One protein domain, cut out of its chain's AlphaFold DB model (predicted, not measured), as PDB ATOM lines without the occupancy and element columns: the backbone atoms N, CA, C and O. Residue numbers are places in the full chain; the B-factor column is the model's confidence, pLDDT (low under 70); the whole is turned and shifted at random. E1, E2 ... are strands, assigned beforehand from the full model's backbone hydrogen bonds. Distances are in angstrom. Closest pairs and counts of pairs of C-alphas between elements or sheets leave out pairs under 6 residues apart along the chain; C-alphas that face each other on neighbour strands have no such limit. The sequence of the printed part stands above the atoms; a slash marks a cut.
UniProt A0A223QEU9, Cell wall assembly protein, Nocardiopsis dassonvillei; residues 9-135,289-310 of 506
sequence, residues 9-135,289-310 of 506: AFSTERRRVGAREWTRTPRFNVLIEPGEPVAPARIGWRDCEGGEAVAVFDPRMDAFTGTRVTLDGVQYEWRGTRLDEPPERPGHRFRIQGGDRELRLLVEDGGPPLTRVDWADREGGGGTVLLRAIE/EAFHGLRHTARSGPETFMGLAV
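Overview. This is residues 9 to 135 and 289 to 310 of the 506 residues of the protein "Cell wall assembly protein" of Nocardiopsis dassonvillei (UniProt A0A223QEU9). The domain is a closed but flattened barrel of twelve strands: E6, E5, E4, E3, E9, E10, E11 and E12 stand side by side as one broad wall, and E1, E2, E8 and E7 run crosswise behind it and close the ring at both ends. The printed part has 149 residues with no named helix and with strands E1 to E12 in that order along the chain; its class is all strand. Round the ring run E1, E2, E8, E7, E12, E11, E10, E9, E3, E4, E5, E6 and back to E1, each neighbour pair antiparallel. The whole is compact, with a radius of gyration of the C-alphas of 15.3 A and spans of 50 by 35 by 31 A.

Along the chain. E1, residues 9 to 16, begins at C-alpha 9 (26.994, -13.784, -18.223). E2, residues 23 to 34, is the longest strand by residues and measures 32.6 A from first to last C-alpha. E3 is residues 40 to 47, E4 52 to 57, E5 63 to 69 and E6 75 to 82, which measures 23.2 A. E7 is residues 92 to 96, E8 102 to 108, E9 114 to 121 and E10 126 to 133. E11, residues 289 to 297, measures 25.4 A and bends by 53 degrees at residue 293. E12, residues 300 to 309, measures 25.5 A and ends at C-alpha 309 (47.338, -13.916, -28.520).

Arrangement. E1 and E2 form a hairpin at 128 degrees, with N 10 and O 28 2.8 A apart. E2 pairs in a staggered way, with E1 over residues 23 to 29 and with E8 over residues 29 to 34; N 31 and O 106 are 2.8 A apart. E3, E4, E5 and E6 make a meander, each strand the antiparallel neighbour of the one before; N 55 and O 43 are 2.8 A apart, N 54 and O 67 2.9 A, N 66 and O 78 2.8 A. E6 and E1 close the ring, with N 11 and O 81 2.9 A apart. In the hairpin of E7 and E8, N 92 and O 105 are 2.8 A apart. E9 is the neighbour of E3, with N 44 and O 118 2.8 A apart, and forms a hairpin with E10, with N 129 and O 117 2.8 A apart. E11 and E10 stand at 174 degrees, with N 130 and O 292 2.7 A apart. E11 and E12 form a hairpin, with N 293 and O 305 2.8 A apart. E7 and E12 stand at 119 degrees, with N 95 and O 308 2.8 A apart. E2 and E3 come closest at the C-alphas of Ile 32 and Pro 40, 7.8 A apart.

Size, cuts and confidence. The two C-alphas farthest apart are those of Arg 20 and Gly 98, at 50.1 A. Residues 136 to 288 are not printed, and C-alphas 135 and 289 are 9.5 A apart across the cut. Of the links that are printed whole, E1 to E2 and E6 to E7 are short but not tight, and the others are tight. The mean pLDDT of the printed part is 91.7, and residue 135 is under 70.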
ATOM      1  N   ALA A   9      27.645 -12.513 -17.923       92.75
ATOM      2  CA  ALA A   9      26.994 -13.784 -18.223       92.75
ATOM      3  C   ALA A   9      25.479 -13.599 -18.352       92.75
ATOM      4  O   ALA A   9      24.862 -12.822 -17.619       92.75
ATOM      5  N   PHE A  10      24.866 -14.345 -19.264       94.69
ATOM      6  CA  PHE A  10      23.428 -14.346 -19.494       94.69
ATOM      7  C   PHE A  10      22.879 -15.769 -19.422       94.69
ATOM      8  O   PHE A  10      23.426 -16.703 -20.009       94.69
ATOM      9  N   SER A  11      21.743 -15.924 -18.741       94.69
ATOM     10  CA  SER A  11      20.867 -17.077 -18.962       94.69
ATOM     11  C   SER A  11      20.236 -16.955 -20.341       94.69
ATOM     12  O   SER A  11      19.864 -15.848 -20.733       94.69
ATOM     13  N   THR A  12      20.115 -18.058 -21.077       95.44
ATOM     14  CA  THR A  12      19.663 -18.001 -22.467       95.44
ATOM     15  C   THR A  12      18.576 -19.017 -22.777       95.44
ATOM     16  O   THR A  12      18.502 -20.108 -22.204       95.44
ATOM     17  N   GLU A  13      17.718 -18.633 -23.713       95.81
ATOM     18  CA  GLU A  13      16.699 -19.497 -24.285       95.81
ATOM     19  C   GLU A  13      16.621 -19.256 -25.791       95.81
ATOM     20  O   GLU A  13      16.706 -18.112 -26.250       95.81
ATOM     21  N   ARG A  14      16.393 -20.320 -26.562       95.25
ATOM     22  CA  ARG A  14      16.128 -20.251 -28.003       95.25
ATOM     23  C   ARG A  14      14.787 -20.871 -28.354       95.25
ATOM     24  O   ARG A  14      14.301 -21.761 -27.660       95.25
ATOM     25  N   ARG A  15      14.215 -20.451 -29.476       95.19
ATOM     26  CA  ARG A  15      13.108 -21.154 -30.130       95.19
ATOM     27  C   ARG A  15      13.283 -21.123 -31.632       95.19
ATOM     28  O   ARG A  15      13.778 -20.138 -32.171       95.19
ATOM     29  N   ARG A  16      12.860 -22.182 -32.319       94.50
ATOM     30  CA  ARG A  16      12.848 -22.188 -33.786       94.50
ATOM     31  C   ARG A  16      11.926 -21.072 -34.284       94.50
ATOM     32  O   ARG A  16      10.871 -20.848 -33.689       94.50
ATOM     33  N   VAL A  17      12.295 -20.382 -35.361       93.81
ATOM     34  CA  VAL A  17      11.445 -19.332 -35.949       93.81
ATOM     35  C   VAL A  17      10.048 -19.900 -36.243       93.81
ATOM     36  O   VAL A  17       9.906 -20.945 -36.877       93.81
ATOM     37  N   GLY A  18       9.008 -19.234 -35.729       91.38
ATOM     38  CA  GLY A  18       7.606 -19.664 -35.834       91.38
ATOM     39  C   GLY A  18       7.129 -20.655 -34.760       91.38
ATOM     40  O   GLY A  18       5.920 -20.856 -34.620       91.38
ATOM     41  N   ALA A  19       8.028 -21.238 -33.962       93.56
ATOM     42  CA  ALA A  19       7.654 -22.062 -32.814       93.56
ATOM     43  C   ALA A  19       7.160 -21.200 -31.641       93.56
ATOM     44  O   ALA A  19       7.470 -20.013 -31.520       93.56
ATOM     45  N   ARG A  20       6.367 -21.803 -30.749       92.38
ATOM     46  CA  ARG A  20       5.846 -21.117 -29.555       92.38
ATOM     47  C   ARG A  20       6.733 -21.302 -28.330       92.38
ATOM     48  O   ARG A  20       6.862 -20.368 -27.543       92.38
ATOM     49  N   GLU A  21       7.309 -22.487 -28.181       93.50
ATOM     50  CA  GLU A  21       8.037 -22.896 -26.984       93.50
ATOM     51  C   GLU A  21       9.487 -22.428 -27.022       93.50
ATOM     52  O   GLU A  21      10.150 -22.523 -28.054       93.50
ATOM     53  N   TRP A  22       9.952 -21.918 -25.883       94.69
ATOM     54  CA  TRP A  22      11.344 -21.567 -25.642       94.69
ATOM     55  C   TRP A  22      12.035 -22.725 -24.928       94.69
ATOM     56  O   TRP A  22      11.484 -23.299 -23.990       94.69
ATOM     57  N   THR A  23      13.250 -23.039 -25.356       92.00
ATOM     58  CA  THR A  23      14.096 -24.077 -24.768       92.00
ATOM     59  C   THR A  23      15.353 -23.424 -24.221       92.00
ATOM     60  O   THR A  23      15.950 -22.574 -24.883       92.00
ATOM     61  N   ARG A  24      15.758 -23.809 -23.008       91.50
ATOM     62  CA  ARG A  24      17.003 -23.321 -22.407       91.50
ATOM     63  C   ARG A  24      18.212 -23.766 -23.219       91.50
ATOM     64  O   ARG A  24      18.222 -24.859 -23.777       91.50
ATOM     65  N   THR A  25      19.223 -22.915 -23.237       91.06
ATOM     66  CA  THR A  25      20.501 -23.161 -23.908       91.06
ATOM     67  C   THR A  25      21.670 -22.846 -22.974       91.06
ATOM     68  O   THR A  25      21.448 -22.272 -21.899       91.06
ATOM     69  N   PRO A  26      22.902 -23.236 -23.347       90.38
ATOM     70  CA  PRO A  26      24.105 -22.859 -22.612       90.38
ATOM     71  C   PRO A  26      24.185 -21.350 -22.339       90.38
ATOM     72  O   PRO A  26      23.611 -20.532 -23.068       90.38
ATOM     73  N   ARG A  27      24.865 -20.965 -21.254       91.81
ATOM     74  CA  ARG A  27      25.013 -19.548 -20.889       91.81
ATOM     75  C   ARG A  27      25.716 -18.794 -22.018       91.81
ATOM     76  O   ARG A  27      26.558 -19.360 -22.707       91.81
ATOM     77  N   PHE A  28      25.371 -17.520 -22.181       93.81
ATOM     78  CA  PHE A  28      26.100 -16.630 -23.076       93.81
ATOM     79  C   PHE A  28      27.013 -15.723 -22.261       93.81
ATOM     80  O   PHE A  28      26.523 -14.893 -21.493       93.81
ATOM     81  N   ASN A  29      28.320 -15.898 -22.428       92.38
ATOM     82  CA  ASN A  29      29.337 -15.066 -21.802       92.38
ATOM     83  C   ASN A  29      29.862 -14.053 -22.814       92.38
ATOM     84  O   ASN A  29      30.163 -14.406 -23.957       92.38
ATOM     85  N   VAL A  30      29.979 -12.797 -22.388       93.62
ATOM     86  CA  VAL A  30      30.371 -11.700 -23.268       93.62
ATOM     87  C   VAL A  30      31.313 -10.702 -22.594       93.62
ATOM     88  O   VAL A  30      31.039 -10.184 -21.513       93.62
ATOM     89  N   LEU A  31      32.413 -10.397 -23.276       92.94
ATOM     90  CA  LEU A  31      33.333  -9.292 -23.032       92.94
ATOM     91  C   LEU A  31      33.889  -8.840 -24.381       92.94
ATOM     92  O   LEU A  31      34.332  -9.664 -25.180       92.94
ATOM     93  N   ILE A  32      33.924  -7.534 -24.618       93.19
ATOM     94  CA  ILE A  32      34.666  -6.982 -25.746       93.19
ATOM     95  C   ILE A  32      35.292  -5.644 -25.361       93.19
ATOM     96  O   ILE A  32      34.600  -4.693 -25.004       93.19
ATOM     97  N   GLU A  33      36.616  -5.583 -25.434       93.56
ATOM     98  CA  GLU A  33      37.411  -4.382 -25.184       93.56
ATOM     99  C   GLU A  33      38.456  -4.254 -26.301       93.56
ATOM    100  O   GLU A  33      39.534  -4.841 -26.202       93.56
ATOM    101  N   PRO A  34      38.163  -3.536 -27.400       90.94
ATOM    102  CA  PRO A  34      39.069  -3.393 -28.542       90.94
ATOM    103  C   PRO A  34      40.194  -2.371 -28.274       90.94
ATOM    104  O   PRO A  34      40.378  -1.404 -29.017       90.94
ATOM    105  N   GLY A  35      40.953  -2.575 -27.195       88.06
ATOM    106  CA  GLY A  35      41.987  -1.668 -26.688       88.06
ATOM    107  C   GLY A  35      41.493  -0.670 -25.638       88.06
ATOM    108  O   GLY A  35      42.304  -0.146 -24.877       88.06
ATOM    109  N   GLU A  36      40.186  -0.411 -25.591       87.00
ATOM    110  CA  GLU A  36      39.499   0.400 -24.583       87.00
ATOM    111  C   GLU A  36      38.111  -0.205 -24.298       87.00
ATOM    112  O   GLU A  36      37.549  -0.865 -25.178       87.00
ATOM    113  N   PRO A  37      37.529   0.008 -23.104       85.12
ATOM    114  CA  PRO A  37      36.195  -0.495 -22.786       85.12
ATOM    115  C   PRO A  37      35.112   0.106 -23.686       85.12
ATOM    116  O   PRO A  37      34.980   1.328 -23.772       85.12
ATOM    117  N   VAL A  38      34.274  -0.747 -24.280       88.06
ATOM    118  CA  VAL A  38      33.108  -0.327 -25.072       88.06
ATOM    119  C   VAL A  38      31.816  -0.888 -24.483       88.06
ATOM    120  O   VAL A  38      31.807  -1.913 -23.807       88.06
ATOM    121  N   ALA A  39      30.698  -0.203 -24.729       88.19
ATOM    122  CA  ALA A  39      29.363  -0.711 -24.423       88.19
ATOM    123  C   ALA A  39      28.701  -1.174 -25.732       88.19
ATOM    124  O   ALA A  39      28.144  -0.333 -26.451       88.19
ATOM    125  N   PRO A  40      28.778  -2.470 -26.086       91.81
ATOM    126  CA  PRO A  40      28.232  -2.958 -27.343       91.81
ATOM    127  C   PRO A  40      26.703  -2.815 -27.368       91.81
ATOM    128  O   PRO A  40      25.995  -3.176 -26.427       91.81
ATOM    129  N   ALA A  41      26.178  -2.277 -28.466       96.25
ATOM    130  CA  ALA A  41      24.755  -2.324 -28.791       96.25
ATOM    131  C   ALA A  41      24.395  -3.649 -29.477       96.25
ATOM    132  O   ALA A  41      23.309  -4.188 -29.259       96.25
ATOM    133  N   ARG A  42      25.317  -4.171 -30.293       97.75
ATOM    134  CA  ARG A  42      25.173  -5.414 -31.052       97.75
ATOM    135  C   ARG A  42      26.508  -6.147 -31.117       97.75
ATOM    136  O   ARG A  42      27.537  -5.505 -31.318       97.75
ATOM    137  N   ILE A  43      26.461  -7.470 -31.013       98.12
ATOM    138  CA  ILE A  43      27.579  -8.364 -31.334       98.12
ATOM    139  C   ILE A  43      27.058  -9.454 -32.269       98.12
ATOM    140  O   ILE A  43      25.987 -10.007 -32.026       98.12
ATOM    141  N   GLY A  44      27.784  -9.719 -33.347       98.31
ATOM    142  CA  GLY A  44      27.584 -10.846 -34.249       98.31
ATOM    143  C   GLY A  44      28.814 -11.745 -34.260       98.31
ATOM    144  O   GLY A  44      29.923 -11.285 -33.993       98.31
ATOM    145  N   TRP A  45      28.629 -13.037 -34.507       97.81
ATOM    146  CA  TRP A  45      29.740 -13.976 -34.632       97.81
ATOM    147  C   TRP A  45      29.414 -15.142 -35.555       97.81
ATOM    148  O   TRP A  45      28.248 -15.410 -35.861       97.81
ATOM    149  N   ARG A  46      30.478 -15.809 -36.005       96.19
ATOM    150  CA  ARG A  46      30.448 -17.060 -36.762       96.19
ATOM    151  C   ARG A  46      31.423 -18.049 -36.131       96.19
ATOM    152  O   ARG A  46      32.539 -17.651 -35.797       96.19
ATOM    153  N   ASP A  47      31.001 -19.297 -35.971       91.94
ATOM    154  CA  ASP A  47      31.845 -20.398 -35.495       91.94
ATOM    155  C   ASP A  47      32.571 -21.122 -36.648       91.94
ATOM    156  O   ASP A  47      32.315 -20.855 -37.829       91.94
ATOM    157  N   CYS A  48      33.541 -21.978 -36.327       85.75
ATOM    158  CA  CYS A  48      34.309 -22.744 -37.316       85.75
ATOM    159  C   CYS A  48      33.479 -23.808 -38.045       85.75
ATOM    160  O   CYS A  48      33.823 -24.178 -39.162       85.75
ATOM    161  N   GLU A  49      32.352 -24.234 -37.474       85.12
ATOM    162  CA  GLU A  49      31.408 -25.154 -38.117       85.12
ATOM    163  C   GLU A  49      30.425 -24.418 -39.051       85.12
ATOM    164  O   GLU A  49      29.654 -25.046 -39.773       85.12
ATOM    165  N   GLY A  50      30.450 -23.080 -39.073       87.81
ATOM    166  CA  GLY A  50      29.649 -22.234 -39.954       87.81
ATOM    167  C   GLY A  50      28.322 -21.743 -39.371       87.81
ATOM    168  O   GLY A  50      27.572 -21.065 -40.080       87.81
ATOM    169  N   GLY A  51      28.039 -22.039 -38.102       91.56
ATOM    170  CA  GLY A  51      26.941 -21.442 -37.355       91.56
ATOM    171  C   GLY A  51      27.155 -19.944 -37.135       91.56
ATOM    172  O   GLY A  51      28.279 -19.461 -37.005       91.56
ATOM    173  N   GLU A  52      26.064 -19.182 -37.110       96.50
ATOM    174  CA  GLU A  52      26.081 -17.733 -36.920       96.50
ATOM    175  C   GLU A  52      25.088 -17.301 -35.848       96.50
ATOM    176  O   GLU A  52      23.987 -17.848 -35.728       96.50
ATOM    177  N   ALA A  53      25.433 -16.265 -35.093       97.62
ATOM    178  CA  ALA A  53      24.506 -15.643 -34.163       97.62
ATOM    179  C   ALA A  53      24.720 -14.136 -34.059       97.62
ATOM    180  O   ALA A  53      25.780 -13.597 -34.368       97.62
ATOM    181  N   VAL A  54      23.661 -13.448 -33.638       98.31
ATOM    182  CA  VAL A  54      23.660 -12.012 -33.366       98.31
ATOM    183  C   VAL A  54      22.903 -11.767 -32.072       98.31
ATOM    184  O   VAL A  54      21.763 -12.205 -31.942       98.31
ATOM    185  N   ALA A  55      23.501 -11.010 -31.156       98.25
ATOM    186  CA  ALA A  55      22.871 -10.490 -29.949       98.25
ATOM    187  C   ALA A  55      22.758  -8.962 -30.019       98.25
ATOM    188  O   ALA A  55      23.715  -8.264 -30.358       98.25
ATOM    189  N   VAL A  56      21.583  -8.437 -29.675       98.38
ATOM    190  CA  VAL A  56      21.290  -7.006 -29.551       98.38
ATOM    191  C   VAL A  56      20.890  -6.727 -28.109       98.38
ATOM    192  O   VAL A  56      19.917  -7.295 -27.610       98.38
ATOM    193  N   PHE A  57      21.644  -5.856 -27.446       97.69
ATOM    194  CA  PHE A  57      21.510  -5.597 -26.015       97.69
ATOM    195  C   PHE A  57      20.617  -4.392 -25.729       97.69
ATOM    196  O   PHE A  57      20.664  -3.365 -26.421       97.69
ATOM    197  N   ASP A  58      19.860  -4.462 -24.635       95.75
ATOM    198  CA  ASP A  58      19.215  -3.274 -24.083       95.75
ATOM    199  C   ASP A  58      20.257  -2.245 -23.583       95.75
ATOM    200  O   ASP A  58      21.427  -2.592 -23.380       95.75
ATOM    201  N   PRO A  59      19.878  -0.965 -23.381       92.75
ATOM    202  CA  PRO A  59      20.788   0.085 -22.923       92.75
ATOM    203  C   PRO A  59      21.630  -0.213 -21.688       92.75
ATOM    204  O   PRO A  59      22.705   0.362 -21.566       92.75
ATOM    205  N   ARG A  60      21.173  -1.068 -20.779       91.88
ATOM    206  CA  ARG A  60      21.896  -1.409 -19.549       91.88
ATOM    207  C   ARG A  60      22.640  -2.738 -19.648       91.88
ATOM    208  O   ARG A  60      23.309  -3.116 -18.689       91.88
ATOM    209  N   MET A  61      22.524  -3.422 -20.787       92.94
ATOM    210  CA  MET A  61      22.949  -4.804 -20.972       92.94
ATOM    211  C   MET A  61      22.366  -5.721 -19.883       92.94
ATOM    212  O   MET A  61      23.037  -6.641 -19.422       92.94
ATOM    213  N   ASP A  62      21.132  -5.452 -19.440       95.69
ATOM    214  CA  ASP A  62      20.414  -6.303 -18.479       95.69
ATOM    215  C   ASP A  62      19.758  -7.499 -19.200       95.69
ATOM    216  O   ASP A  62      19.574  -8.569 -18.618       95.69
ATOM    217  N   ALA A  63      19.450  -7.343 -20.487       97.38
ATOM    218  CA  ALA A  63      18.945  -8.387 -21.365       97.38
ATOM    219  C   ALA A  63      19.426  -8.205 -22.814       97.38
ATOM    220  O   ALA A  63      19.883  -7.130 -23.225       97.38
ATOM    221  N   PHE A  64      19.271  -9.263 -23.612       98.19
ATOM    222  CA  PHE A  64      19.459  -9.217 -25.059       98.19
ATOM    223  C   PHE A  64      18.368  -9.993 -25.805       98.19
ATOM    224  O   PHE A  64      17.752 -10.926 -25.280       98.19
ATOM    225  N   THR A  65      18.173  -9.629 -27.068       98.31
ATOM    226  CA  THR A  65      17.428 -10.411 -28.067       98.31
ATOM    227  C   THR A  65      18.290 -10.615 -29.297       98.31
ATOM    228  O   THR A  65      19.145  -9.784 -29.591       98.31
ATOM    229  N   GLY A  66      18.065 -11.689 -30.038       97.50
ATOM    230  CA  GLY A  66      18.959 -12.081 -31.106       97.50
ATOM    231  C   GLY A  66      18.399 -13.142 -32.035       97.50
ATOM    232  O   GLY A  66      17.264 -13.604 -31.894       97.50
ATOM    233  N   THR A  67      19.239 -13.539 -32.977       97.75
ATOM    234  CA  THR A  67      18.974 -14.617 -33.930       97.75
ATOM    235  C   THR A  67      20.156 -15.564 -33.961       97.75
ATOM    236  O   THR A  67      21.294 -15.126 -33.799       97.75
ATOM    237  N   ARG A  68      19.894 -16.845 -34.214       95.69
ATOM    238  CA  ARG A  68      20.922 -17.861 -34.455       95.69
ATOM    239  C   ARG A  68      20.567 -18.669 -35.695       95.69
ATOM    240  O   ARG A  68      19.403 -19.021 -35.881       95.69
ATOM    241  N   VAL A  69      21.569 -18.981 -36.500       95.06
ATOM    242  CA  VAL A  69      21.499 -19.925 -37.610       95.06
ATOM    243  C   VAL A  69      22.516 -21.019 -37.322       95.06
ATOM    244  O   VAL A  69      23.689 -20.735 -37.112       95.06
ATOM    245  N   THR A  70      22.064 -22.259 -37.221       90.31
ATOM    246  CA  THR A  70      22.960 -23.416 -37.103       90.31
ATOM    247  C   THR A  70      23.600 -23.723 -38.456       90.31
ATOM    248  O   THR A  70      23.129 -23.244 -39.488       90.31
ATOM    249  N   LEU A  71      24.660 -24.530 -38.468       85.44
ATOM    250  CA  LEU A  71      25.379 -24.863 -39.702       85.44
ATOM    251  C   LEU A  71      24.466 -25.489 -40.784       85.44
ATOM    252  O   LEU A  71      24.668 -25.275 -41.975       85.44
ATOM    253  N   ASP A  72      23.427 -26.225 -40.378       85.56
ATOM    254  CA  ASP A  72      22.425 -26.851 -41.254       85.56
ATOM    255  C   ASP A  72      21.313 -25.875 -41.702       85.56
ATOM    256  O   ASP A  72      20.322 -26.269 -42.321       85.56
ATOM    257  N   GLY A  73      21.466 -24.584 -41.395       90.19
ATOM    258  CA  GLY A  73      20.572 -23.508 -41.811       90.19
ATOM    259  C   GLY A  73      19.310 -23.356 -40.958       90.19
ATOM    260  O   GLY A  73      18.440 -22.547 -41.302       90.19
ATOM    261  N   VAL A  74      19.165 -24.093 -39.849       91.50
ATOM    262  CA  VAL A  74      17.995 -23.946 -38.971       91.50
ATOM    263  C   VAL A  74      18.055 -22.612 -38.228       91.50
ATOM    264  O   VAL A  74      19.030 -22.266 -37.564       91.50
ATOM    265  N   GLN A  75      16.967 -21.849 -38.334       95.62
ATOM    266  CA  GLN A  75      16.869 -20.499 -37.790       95.62
ATOM    267  C   GLN A  75      16.150 -20.479 -36.440       95.62
ATOM    268  O   GLN A  75      15.059 -21.046 -36.281       95.62
ATOM    269  N   TYR A  76      16.729 -19.746 -35.494       96.19
ATOM    270  CA  TYR A  76      16.218 -19.554 -34.147       96.19
ATOM    271  C   TYR A  76      16.106 -18.072 -33.795       96.19
ATOM    272  O   TYR A  76      16.974 -17.263 -34.124       96.19
ATOM    273  N   GLU A  77      15.061 -17.748 -33.044       97.75
ATOM    274  CA  GLU A  77      15.032 -16.558 -32.203       97.75
ATOM    275  C   GLU A  77      15.703 -16.889 -30.870       97.75
ATOM    276  O   GLU A  77      15.536 -17.988 -30.330       97.75
ATOM    277  N   TRP A  78      16.456 -15.936 -30.333       96.06
ATOM    278  CA  TRP A  78      17.282 -16.131 -29.150       96.06
ATOM    279  C   TRP A  78      17.148 -14.945 -28.200       96.06
ATOM    280  O   TRP A  78      16.973 -13.804 -28.632       96.06
ATOM    281  N   ARG A  79      17.181 -15.201 -26.895       97.69
ATOM    282  CA  ARG A  79      17.084 -14.158 -25.871       97.69
ATOM    283  C   ARG A  79      17.858 -14.545 -24.626       97.69
ATOM    284  O   ARG A  79      18.054 -15.734 -24.365       97.69
ATOM    285  N   GLY A  80      18.191 -13.550 -23.816       97.75
ATOM    286  CA  GLY A  80      18.757 -13.812 -22.508       97.75
ATOM    287  C   GLY A  80      18.621 -12.673 -21.517       97.75
ATOM    288  O   GLY A  80      18.390 -11.521 -21.888       97.75
ATOM    289  N   THR A  81      18.782 -13.036 -20.248       97.75
ATOM    290  CA  THR A  81      18.725 -12.140 -19.087       97.75
ATOM    291  C   THR A  81      20.034 -12.252 -18.320       97.75
ATOM    292  O   THR A  81      20.505 -13.373 -18.082       97.75
ATOM    293  N   ARG A  82      20.614 -11.106 -17.950       96.31
ATOM    294  CA  ARG A  82      21.899 -11.019 -17.255       96.31
ATOM    295  C   ARG A  82      21.840 -11.751 -15.913       96.31
ATOM    296  O   ARG A  82      20.849 -11.663 -15.193       96.31
ATOM    297  N   LEU A  83      22.911 -12.473 -15.610       93.50
ATOM    298  CA  LEU A  83      23.160 -13.121 -14.328       93.50
ATOM    299  C   LEU A  83      23.967 -12.188 -13.417       93.50
ATOM    300  O   LEU A  83      24.740 -11.360 -13.897       93.50
ATOM    301  N   ASP A  84      23.787 -12.325 -12.104       90.00
ATOM    302  CA  ASP A  84      24.502 -11.502 -11.120       90.00
ATOM    303  C   ASP A  84      25.986 -11.880 -11.015       90.00
ATOM    304  O   ASP A  84      26.840 -11.022 -10.789       90.00
ATOM    305  N   GLU A  85      26.289 -13.164 -11.196       86.75
ATOM    306  CA  GLU A  85      27.647 -13.696 -11.152       86.75
ATOM    307  C   GLU A  85      28.309 -13.549 -12.533       86.75
ATOM    308  O   GLU A  85      27.773 -14.068 -13.523       86.75
ATOM    309  N   PRO A  86      29.455 -12.847 -12.636       84.00
ATOM    310  CA  PRO A  86      30.234 -12.828 -13.866       84.00
ATOM    311  C   PRO A  86      30.803 -14.229 -14.142       84.00
ATOM    312  O   PRO A  86      30.955 -15.027 -13.215       84.00
ATOM    313  N   PRO A  87      31.150 -14.550 -15.399       82.25
ATOM    314  CA  PRO A  87      31.862 -15.786 -15.677       82.25
ATOM    315  C   PRO A  87      33.244 -15.745 -15.008       82.25
ATOM    316  O   PRO A  87      33.920 -14.716 -15.021       82.25
ATOM    317  N   GLU A  88      33.687 -16.879 -14.461       73.94
ATOM    318  CA  GLU A  88      35.017 -17.013 -13.841       73.94
ATOM    319  C   GLU A  88      36.163 -16.958 -14.874       73.94
ATOM    320  O   GLU A  88      37.336 -16.866 -14.517       73.94
ATOM    321  N   ARG A  89      35.828 -16.970 -16.171       74.25
ATOM    322  CA  ARG A  89      36.778 -16.984 -17.286       74.25
ATOM    323  C   ARG A  89      37.207 -15.561 -17.679       74.25
ATOM    324  O   ARG A  89      36.350 -14.740 -18.015       74.25
ATOM    325  N   PRO A  90      38.518 -15.254 -17.721       71.81
ATOM    326  CA  PRO A  90      39.018 -13.898 -17.980       71.81
ATOM    327  C   PRO A  90      38.862 -13.414 -19.439       71.81
ATOM    328  O   PRO A  90      39.030 -12.215 -19.692       71.81
ATOM    329  N   GLY A  91      38.508 -14.307 -20.373       84.25
ATOM    330  CA  GLY A  91      38.450 -14.044 -21.815       84.25
ATOM    331  C   GLY A  91      39.816 -14.117 -22.500       84.25
ATOM    332  O   GLY A  91      40.862 -14.088 -21.851       84.25
ATOM    333  N   HIS A  92      39.810 -14.204 -23.828       89.38
ATOM    334  CA  HIS A  92      41.016 -14.206 -24.653       89.38
ATOM    335  C   HIS A  92      41.644 -12.816 -24.688       89.38
ATOM    336  O   HIS A  92      40.946 -11.802 -24.786       89.38
ATOM    337  N   ARG A  93      42.974 -12.773 -24.625       91.81
ATOM    338  CA  ARG A  93      43.767 -11.545 -24.667       91.81
ATOM    339  C   ARG A  93      44.642 -11.561 -25.902       91.81
ATOM    340  O   ARG A  93      45.313 -12.554 -26.164       91.81
ATOM    341  N   PHE A  94      44.682 -10.444 -26.613       92.44
ATOM    342  CA  PHE A  94      45.551 -10.279 -27.769       92.44
ATOM    343  C   PHE A  94      46.274  -8.944 -27.702       92.44
ATOM    344  O   PHE A  94      45.634  -7.909 -27.545       92.44
ATOM    345  N   ARG A  95      47.592  -8.939 -27.884       92.75
ATOM    346  CA  ARG A  95      48.377  -7.712 -28.009       92.75
ATOM    347  C   ARG A  95      48.147  -7.099 -29.383       92.75
ATOM    348  O   ARG A  95      48.417  -7.741 -30.395       92.75
ATOM    349  N   ILE A  96      47.640  -5.868 -29.410       93.94
ATOM    350  CA  ILE A  96      47.331  -5.140 -30.644       93.94
ATOM    351  C   ILE A  96      48.641  -4.668 -31.280       93.94
ATOM    352  O   ILE A  96      49.492  -4.085 -30.611       93.94
ATOM    353  N   GLN A  97      48.800  -4.886 -32.584       89.69
ATOM    354  CA  GLN A  97      49.984  -4.442 -33.310       89.69
ATOM    355  C   GLN A  97      50.090  -2.907 -33.322       89.69
ATOM    356  O   GLN A  97      49.100  -2.199 -33.512       89.69
ATOM    357  N   GLY A  98      51.307  -2.385 -33.144       81.12
ATOM    358  CA  GLY A  98      51.579  -0.943 -33.186       81.12
ATOM    359  C   GLY A  98      51.363  -0.197 -31.862       81.12
ATOM    360  O   GLY A  98      51.389   1.033 -31.861       81.12
ATOM    361  N   GLY A  99      51.180  -0.902 -30.738       81.38
ATOM    362  CA  GLY A  99      51.148  -0.299 -29.401       81.38
ATOM    363  C   GLY A  99      51.059  -1.324 -28.264       81.38
ATOM    364  O   GLY A  99      51.128  -2.524 -28.494       81.38
ATOM    365  N   ASP A 100      50.858  -0.836 -27.036       85.12
ATOM    366  CA  ASP A 100      50.821  -1.667 -25.813       85.12
ATOM    367  C   ASP A 100      49.398  -2.060 -25.376       85.12
ATOM    368  O   ASP A 100      49.180  -2.565 -24.276       85.12
ATOM    369  N   ARG A 101      48.393  -1.774 -26.210       91.75
ATOM    370  CA  ARG A 101      46.987  -2.069 -25.904       91.75
ATOM    371  C   ARG A 101      46.653  -3.516 -26.240       91.75
ATOM    372  O   ARG A 101      47.254  -4.113 -27.130       91.75
ATOM    373  N   GLU A 102      45.629  -4.044 -25.581       94.19
ATOM    374  CA  GLU A 102      45.136  -5.397 -25.826       94.19
ATOM    375  C   GLU A 102      43.679  -5.403 -26.291       94.19
ATOM    376  O   GLU A 102      42.867  -4.603 -25.831       94.19
ATOM    377  N   LEU A 103      43.344  -6.332 -27.185       94.06
ATOM    378  CA  LEU A 103      41.972  -6.776 -27.383       94.06
ATOM    379  C   LEU A 103      41.660  -7.807 -26.295       94.06
ATOM    380  O   LEU A 103      42.324  -8.841 -26.229       94.06
ATOM    381  N   ARG A 104      40.639  -7.543 -25.476       93.62
ATOM    382  CA  ARG A 104      40.045  -8.554 -24.588       93.62
ATOM    383  C   ARG A 104      38.717  -9.001 -25.173       93.62
ATOM    384  O   ARG A 104      37.858  -8.165 -25.452       93.62
ATOM    385  N   LEU A 105      38.567 -10.303 -25.383       93.31
ATOM    386  CA  LEU A 105      37.431 -10.886 -26.084       93.31
ATOM    387  C   LEU A 105      36.935 -12.142 -25.369       93.31
ATOM    388  O   LEU A 105      37.673 -13.105 -25.198       93.31
ATOM    389  N   LEU A 106      35.660 -12.151 -25.011       92.31
ATOM    390  CA  LEU A 106      34.921 -13.333 -24.588       92.31
ATOM    391  C   LEU A 106      33.595 -13.301 -25.340       92.31
ATOM    392  O   LEU A 106      32.822 -12.369 -25.165       92.31
ATOM    393  N   VAL A 107      33.348 -14.267 -26.211       93.81
ATOM    394  CA  VAL A 107      32.047 -14.462 -26.859       93.81
ATOM    395  C   VAL A 107      31.848 -15.968 -26.875       93.81
ATOM    396  O   VAL A 107      32.405 -16.660 -27.716       93.81
ATOM    397  N   GLU A 108      31.124 -16.483 -25.888       91.44
ATOM    398  CA  GLU A 108      30.915 -17.922 -25.715       91.44
ATOM    399  C   GLU A 108      29.429 -18.191 -25.521       91.44
ATOM    400  O   GLU A 108      28.841 -17.767 -24.528       91.44
ATOM    401  N   ASP A 109      28.815 -18.913 -26.449       91.00
ATOM    402  CA  ASP A 109      27.417 -19.360 -26.373       91.00
ATOM    403  C   ASP A 109      27.299 -20.883 -26.180       91.00
ATOM    404  O   ASP A 109      26.241 -21.480 -26.400       91.00
ATOM    405  N   GLY A 110      28.413 -21.512 -25.793       88.88
ATOM    406  CA  GLY A 110      28.588 -22.956 -25.703       88.88
ATOM    407  C   GLY A 110      28.996 -23.624 -27.018       88.88
ATOM    408  O   GLY A 110      29.246 -24.827 -27.003       88.88
ATOM    409  N   GLY A 111      29.028 -22.918 -28.146       88.44
ATOM    410  CA  GLY A 111      29.401 -23.473 -29.446       88.44
ATOM    411  C   GLY A 111      30.902 -23.764 -29.630       88.44
ATOM    412  O   GLY A 111      31.674 -23.677 -28.667       88.44
ATOM    413  N   PRO A 112      31.290 -24.119 -30.868       87.00
ATOM    414  CA  PRO A 112      32.680 -24.291 -31.296       87.00
ATOM    415  C   PRO A 112      33.484 -22.977 -31.261       87.00
ATOM    416  O   PRO A 112      32.898 -21.899 -31.096       87.00
ATOM    417  N   PRO A 113      34.815 -23.034 -31.474       87.56
ATOM    418  CA  PRO A 113      35.644 -21.850 -31.687       87.56
ATOM    419  C   PRO A 113      35.069 -20.893 -32.734       87.56
ATOM    420  O   PRO A 113      34.523 -21.298 -33.761       87.56
ATOM    421  N   LEU A 114      35.237 -19.600 -32.489       92.62
ATOM    422  CA  LEU A 114      34.775 -18.539 -33.369       92.62
ATOM    423  C   LEU A 114      35.794 -18.260 -34.472       92.62
ATOM    424  O   LEU A 114      36.984 -18.162 -34.218       92.62
ATOM    425  N   THR A 115      35.321 -18.049 -35.696       93.25
ATOM    426  CA  THR A 115      36.148 -17.607 -36.833       93.25
ATOM    427  C   THR A 115      35.964 -16.125 -37.131       93.25
ATOM    428  O   THR A 115      36.845 -15.484 -37.704       93.25
ATOM    429  N   ARG A 116      34.835 -15.541 -36.714       96.00
ATOM    430  CA  ARG A 116      34.543 -14.113 -36.874       96.00
ATOM    431  C   ARG A 116      33.776 -13.580 -35.676       96.00
ATOM    432  O   ARG A 116      32.804 -14.198 -35.252       96.00
ATOM    433  N   VAL A 117      34.134 -12.380 -35.233       97.88
ATOM    434  CA  VAL A 117      33.317 -11.553 -34.339       97.88
ATOM    435  C   VAL A 117      33.185 -10.151 -34.921       97.88
ATOM    436  O   VAL A 117      34.178  -9.527 -35.288       97.88
ATOM    437  N   ASP A 118      31.964  -9.635 -34.973       97.75
ATOM    438  CA  ASP A 118      31.650  -8.252 -35.309       97.75
ATOM    439  C   ASP A 118      30.914  -7.565 -34.160       97.75
ATOM    440  O   ASP A 118      30.132  -8.180 -33.437       97.75
ATOM    441  N   TRP A 119      31.152  -6.271 -33.973       97.44
ATOM    442  CA  TRP A 119      30.460  -5.489 -32.955       97.44
ATOM    443  C   TRP A 119      30.142  -4.082 -33.438       97.44
ATOM    444  O   TRP A 119      30.839  -3.503 -34.273       97.44
ATOM    445  N   ALA A 120      29.089  -3.520 -32.855       96.81
ATOM    446  CA  ALA A 120      28.769  -2.106 -32.930       96.81
ATOM    447  C   ALA A 120      28.551  -1.588 -31.509       96.81
ATOM    448  O   ALA A 120      27.765  -2.164 -30.747       96.81
ATOM    449  N   ASP A 121      29.246  -0.517 -31.145       94.19
ATOM    450  CA  ASP A 121      29.059   0.157 -29.868       94.19
ATOM    451  C   ASP A 121      27.943   1.212 -29.937       94.19
ATOM    452  O   ASP A 121      27.374   1.516 -30.988       94.19
ATOM    453  N   ARG A 122      27.570   1.741 -28.773       93.00
ATOM    454  CA  ARG A 122      26.510   2.755 -28.644       93.00
ATOM    455  C   ARG A 122      26.946   4.164 -29.028       93.00
ATOM    456  O   ARG A 122      26.091   5.040 -29.143       93.00
ATOM    457  N   GLU A 123      28.243   4.394 -29.166       91.50
ATOM    458  CA  GLU A 123      28.814   5.701 -29.477       91.50
ATOM    459  C   GLU A 123      29.020   5.887 -30.986       91.50
ATOM    460  O   GLU A 123      29.257   7.010 -31.425       91.50
ATOM    461  N   GLY A 124      28.834   4.831 -31.784       91.81
ATOM    462  CA  GLY A 124      28.949   4.838 -33.243       91.81
ATOM    463  C   GLY A 124      30.273   4.272 -33.761       91.81
ATOM    464  O   GLY A 124      30.587   4.467 -34.932       91.81
ATOM    465  N   GLY A 125      31.057   3.621 -32.904       94.69
ATOM    466  CA  GLY A 125      32.185   2.787 -33.297       94.69
ATOM    467  C   GLY A 125      31.802   1.316 -33.441       94.69
ATOM    468  O   GLY A 125      30.666   0.889 -33.206       94.69
ATOM    469  N   GLY A 126      32.779   0.520 -33.852       96.31
ATOM    470  CA  GLY A 126      32.581  -0.896 -34.097       96.31
ATOM    471  C   GLY A 126      33.760  -1.520 -34.815       96.31
ATOM    472  O   GLY A 126      34.779  -0.881 -35.086       96.31
ATOM    473  N   GLY A 127      33.609  -2.781 -35.175       96.38
ATOM    474  CA  GLY A 127      34.631  -3.487 -35.917       96.38
ATOM    475  C   GLY A 127      34.238  -4.909 -36.246       96.38
ATOM    476  O   GLY A 127      33.165  -5.388 -35.886       96.38
ATOM    477  N   THR A 128      35.136  -5.560 -36.964       97.44
ATOM    478  CA  THR A 128      35.088  -6.981 -37.273       97.44
ATOM    479  C   THR A 128      36.487  -7.536 -37.096       97.44
ATOM    480  O   THR A 128      37.454  -6.931 -37.556       97.44
ATOM    481  N   VAL A 129      36.593  -8.686 -36.447       96.75
ATOM    482  CA  VAL A 129      37.828  -9.456 -36.326       96.75
ATOM    483  C   VAL A 129      37.581 -10.865 -36.834       96.75
ATOM    484  O   VAL A 129      36.579 -11.495 -36.503       96.75
ATOM    485  N   LEU A 130      38.492 -11.329 -37.675       94.50
ATOM    486  CA  LEU A 130      38.683 -12.727 -38.005       94.50
ATOM    487  C   LEU A 130      39.618 -13.306 -36.954       94.50
ATOM    488  O   LEU A 130      40.662 -12.718 -36.661       94.50
ATOM    489  N   LEU A 131      39.208 -14.419 -36.370       92.06
ATOM    490  CA  LEU A 131      39.944 -15.114 -35.330       92.06
ATOM    491  C   LEU A 131      40.557 -16.363 -35.934       92.06
ATOM    492  O   LEU A 131      39.890 -17.109 -36.650       92.06
ATOM    493  N   ARG A 132      41.827 -16.590 -35.618       84.69
ATOM    494  CA  ARG A 132      42.522 -17.806 -36.007       84.69
ATOM    495  C   ARG A 132      42.609 -18.705 -34.786       84.69
ATOM    496  O   ARG A 132      43.353 -18.410 -33.848       84.69
ATOM    497  N   ALA A 133      41.755 -19.722 -34.758       79.06
ATOM    498  CA  ALA A 133      41.770 -20.738 -33.715       79.06
ATOM    499  C   ALA A 133      43.048 -21.574 -33.843       79.06
ATOM    500  O   ALA A 133      43.521 -21.808 -34.952       79.06
ATOM    501  N   ILE A 134      43.596 -22.005 -32.712       70.50
ATOM    502  CA  ILE A 134      44.606 -23.061 -32.712       70.50
ATOM    503  C   ILE A 134      43.851 -24.347 -33.042       70.50
ATOM    504  O   ILE A 134      42.944 -24.738 -32.298       70.50
ATOM    505  N   GLU A 135      44.160 -24.953 -34.187       57.03
ATOM    506  CA  GLU A 135      43.598 -26.247 -34.559       57.03
ATOM    507  C   GLU A 135      44.084 -27.289 -33.553       57.03
ATOM    508  O   GLU A 135      45.253 -27.653 -33.499       57.03
ATOM    509  N   GLU A 289      45.364 -18.065 -31.813       81.69
ATOM    510  CA  GLU A 289      46.749 -17.618 -32.009       81.69
ATOM    511  C   GLU A 289      46.829 -16.119 -32.321       81.69
ATOM    512  O   GLU A 289      47.768 -15.426 -31.923       81.69
ATOM    513  N   ALA A 290      45.836 -15.599 -33.041       87.38
ATOM    514  CA  ALA A 290      45.867 -14.257 -33.590       87.38
ATOM    515  C   ALA A 290      44.475 -13.789 -34.014       87.38
ATOM    516  O   ALA A 290      43.532 -14.577 -34.150       87.38
ATOM    517  N   PHE A 291      44.378 -12.490 -34.286       92.81
ATOM    518  CA  PHE A 291      43.240 -11.912 -34.983       92.81
ATOM    519  C   PHE A 291      43.687 -10.919 -36.061       92.81
ATOM    520  O   PHE A 291      44.722 -10.258 -35.932       92.81
ATOM    521  N   HIS A 292      42.867 -10.775 -37.100       91.94
ATOM    522  CA  HIS A 292      43.010  -9.753 -38.137       91.94
ATOM    523  C   HIS A 292      41.646  -9.167 -38.493       91.94
ATOM    524  O   HIS A 292      40.650  -9.880 -38.564       91.94
ATOM    525  N   GLY A 293      41.570  -7.868 -38.746       94.25
ATOM    526  CA  GLY A 293      40.292  -7.226 -38.969       94.25
ATOM    527  C   GLY A 293      40.374  -5.728 -39.181       94.25
ATOM    528  O   GLY A 293      41.420  -5.161 -39.498       94.25
ATOM    529  N   LEU A 294      39.222  -5.093 -39.009       95.75
ATOM    530  CA  LEU A 294      39.038  -3.658 -39.157       95.75
ATOM    531  C   LEU A 294      38.272  -3.132 -37.951       95.75
ATOM    532  O   LEU A 294      37.293  -3.741 -37.517       95.75
ATOM    533  N   ARG A 295      38.661  -1.961 -37.453       94.88
ATOM    534  CA  ARG A 295      37.881  -1.223 -36.452       94.88
ATOM    535  C   ARG A 295      37.652   0.210 -36.895       94.88
ATOM    536  O   ARG A 295      38.403   0.740 -37.699       94.88
ATOM    537  N   HIS A 296      36.625   0.843 -36.358       94.31
ATOM    538  CA  HIS A 296      36.348   2.258 -36.554       94.31
ATOM    539  C   HIS A 296      35.770   2.853 -35.271       94.31
ATOM    540  O   HIS A 296      35.279   2.137 -34.396       94.31
ATOM    541  N   THR A 297      35.812   4.176 -35.169       92.75
ATOM    542  CA  THR A 297      35.166   4.914 -34.078       92.75
ATOM    543  C   THR A 297      34.123   5.858 -34.654       92.75
ATOM    544  O   THR A 297      34.096   6.117 -35.853       92.75
ATOM    545  N   ALA A 298      33.329   6.490 -33.793       90.06
ATOM    546  CA  ALA A 298      32.424   7.560 -34.206       90.06
ATOM    547  C   ALA A 298      33.123   8.728 -34.938       90.06
ATOM    548  O   ALA A 298      32.469   9.536 -35.597       90.06
ATOM    549  N   ARG A 299      34.448   8.867 -34.770       89.44
ATOM    550  CA  ARG A 299      35.250   9.993 -35.272       89.44
ATOM    551  C   ARG A 299      36.256   9.605 -36.355       89.44
ATOM    552  O   ARG A 299      36.856  10.502 -36.942       89.44
ATOM    553  N   SER A 300      36.464   8.315 -36.610       89.50
ATOM    554  CA  SER A 300      37.465   7.813 -37.557       89.50
ATOM    555  C   SER A 300      36.885   6.709 -38.435       89.50
ATOM    556  O   SER A 300      36.055   5.924 -37.989       89.50
ATOM    557  N   GLY A 301      37.321   6.658 -39.698       91.38
ATOM    558  CA  GLY A 301      36.965   5.571 -40.610       91.38
ATOM    559  C   GLY A 301      37.616   4.233 -40.226       91.38
ATOM    560  O   GLY A 301      38.340   4.169 -39.230       91.38
ATOM    561  N   PRO A 302      37.373   3.174 -41.016       94.06
ATOM    562  CA  PRO A 302      37.977   1.867 -40.790       94.06
ATOM    563  C   PRO A 302      39.508   1.923 -40.831       94.06
ATOM    564  O   PRO A 302      40.087   2.441 -41.785       94.06
ATOM    565  N   GLU A 303      40.146   1.351 -39.818       94.06
ATOM    566  CA  GLU A 303      41.587   1.134 -39.728       94.06
ATOM    567  C   GLU A 303      41.891  -0.345 -39.488       94.06
ATOM    568  O   GLU A 303      41.085  -1.064 -38.885       94.06
ATOM    569  N   THR A 304      43.056  -0.793 -39.960       93.44
ATOM    570  CA  THR A 304      43.546  -2.153 -39.720       93.44
ATOM    571  C   THR A 304      43.633  -2.422 -38.226       93.44
ATOM    572  O   THR A 304      44.149  -1.610 -37.456       93.44
ATOM    573  N   PHE A 305      43.128  -3.580 -37.822       93.94
ATOM    574  CA  PHE A 305      43.085  -4.002 -36.437       93.94
ATOM    575  C   PHE A 305      43.502  -5.462 -36.348       93.94
ATOM    576  O   PHE A 305      42.760  -6.351 -36.752       93.94
ATOM    577  N   MET A 306      44.705  -5.709 -35.843       94.06
ATOM    578  CA  MET A 306      45.284  -7.046 -35.770       94.06
ATOM    579  C   MET A 306      46.175  -7.192 -34.546       94.06
ATOM    580  O   MET A 306      46.627  -6.198 -33.967       94.06
ATOM    581  N   GLY A 307      46.408  -8.431 -34.135       90.44
ATOM    582  CA  GLY A 307      47.183  -8.719 -32.942       90.44
ATOM    583  C   GLY A 307      47.392 -10.204 -32.705       90.44
ATOM    584  O   GLY A 307      46.773 -11.050 -33.349       90.44
ATOM    585  N   LEU A 308      48.280 -10.498 -31.764       88.38
ATOM    586  CA  LEU A 308      48.680 -11.854 -31.392       88.38
ATOM    587  C   LEU A 308      48.151 -12.197 -30.018       88.38
ATOM    588  O   LEU A 308      48.119 -11.329 -29.144       88.38
ATOM    589  N   ALA A 309      47.771 -13.450 -29.820       87.56
ATOM    590  CA  ALA A 309      47.338 -13.916 -28.520       87.56
ATOM    591  C   ALA A 309      48.444 -13.739 -27.474       87.56
ATOM    592  O   ALA A 309      49.636 -13.907 -27.739       87.56
ATOM    593  N   VAL A 310      48.033 -13.361 -26.271       84.19
ATOM    594  CA  VAL A 310      48.904 -13.301 -25.102       84.19
ATOM    595  C   VAL A 310      48.703 -14.603 -24.345       84.19
ATOM    596  O   VAL A 310      47.572 -14.925 -23.978       84.19
TER     597      VAL A 310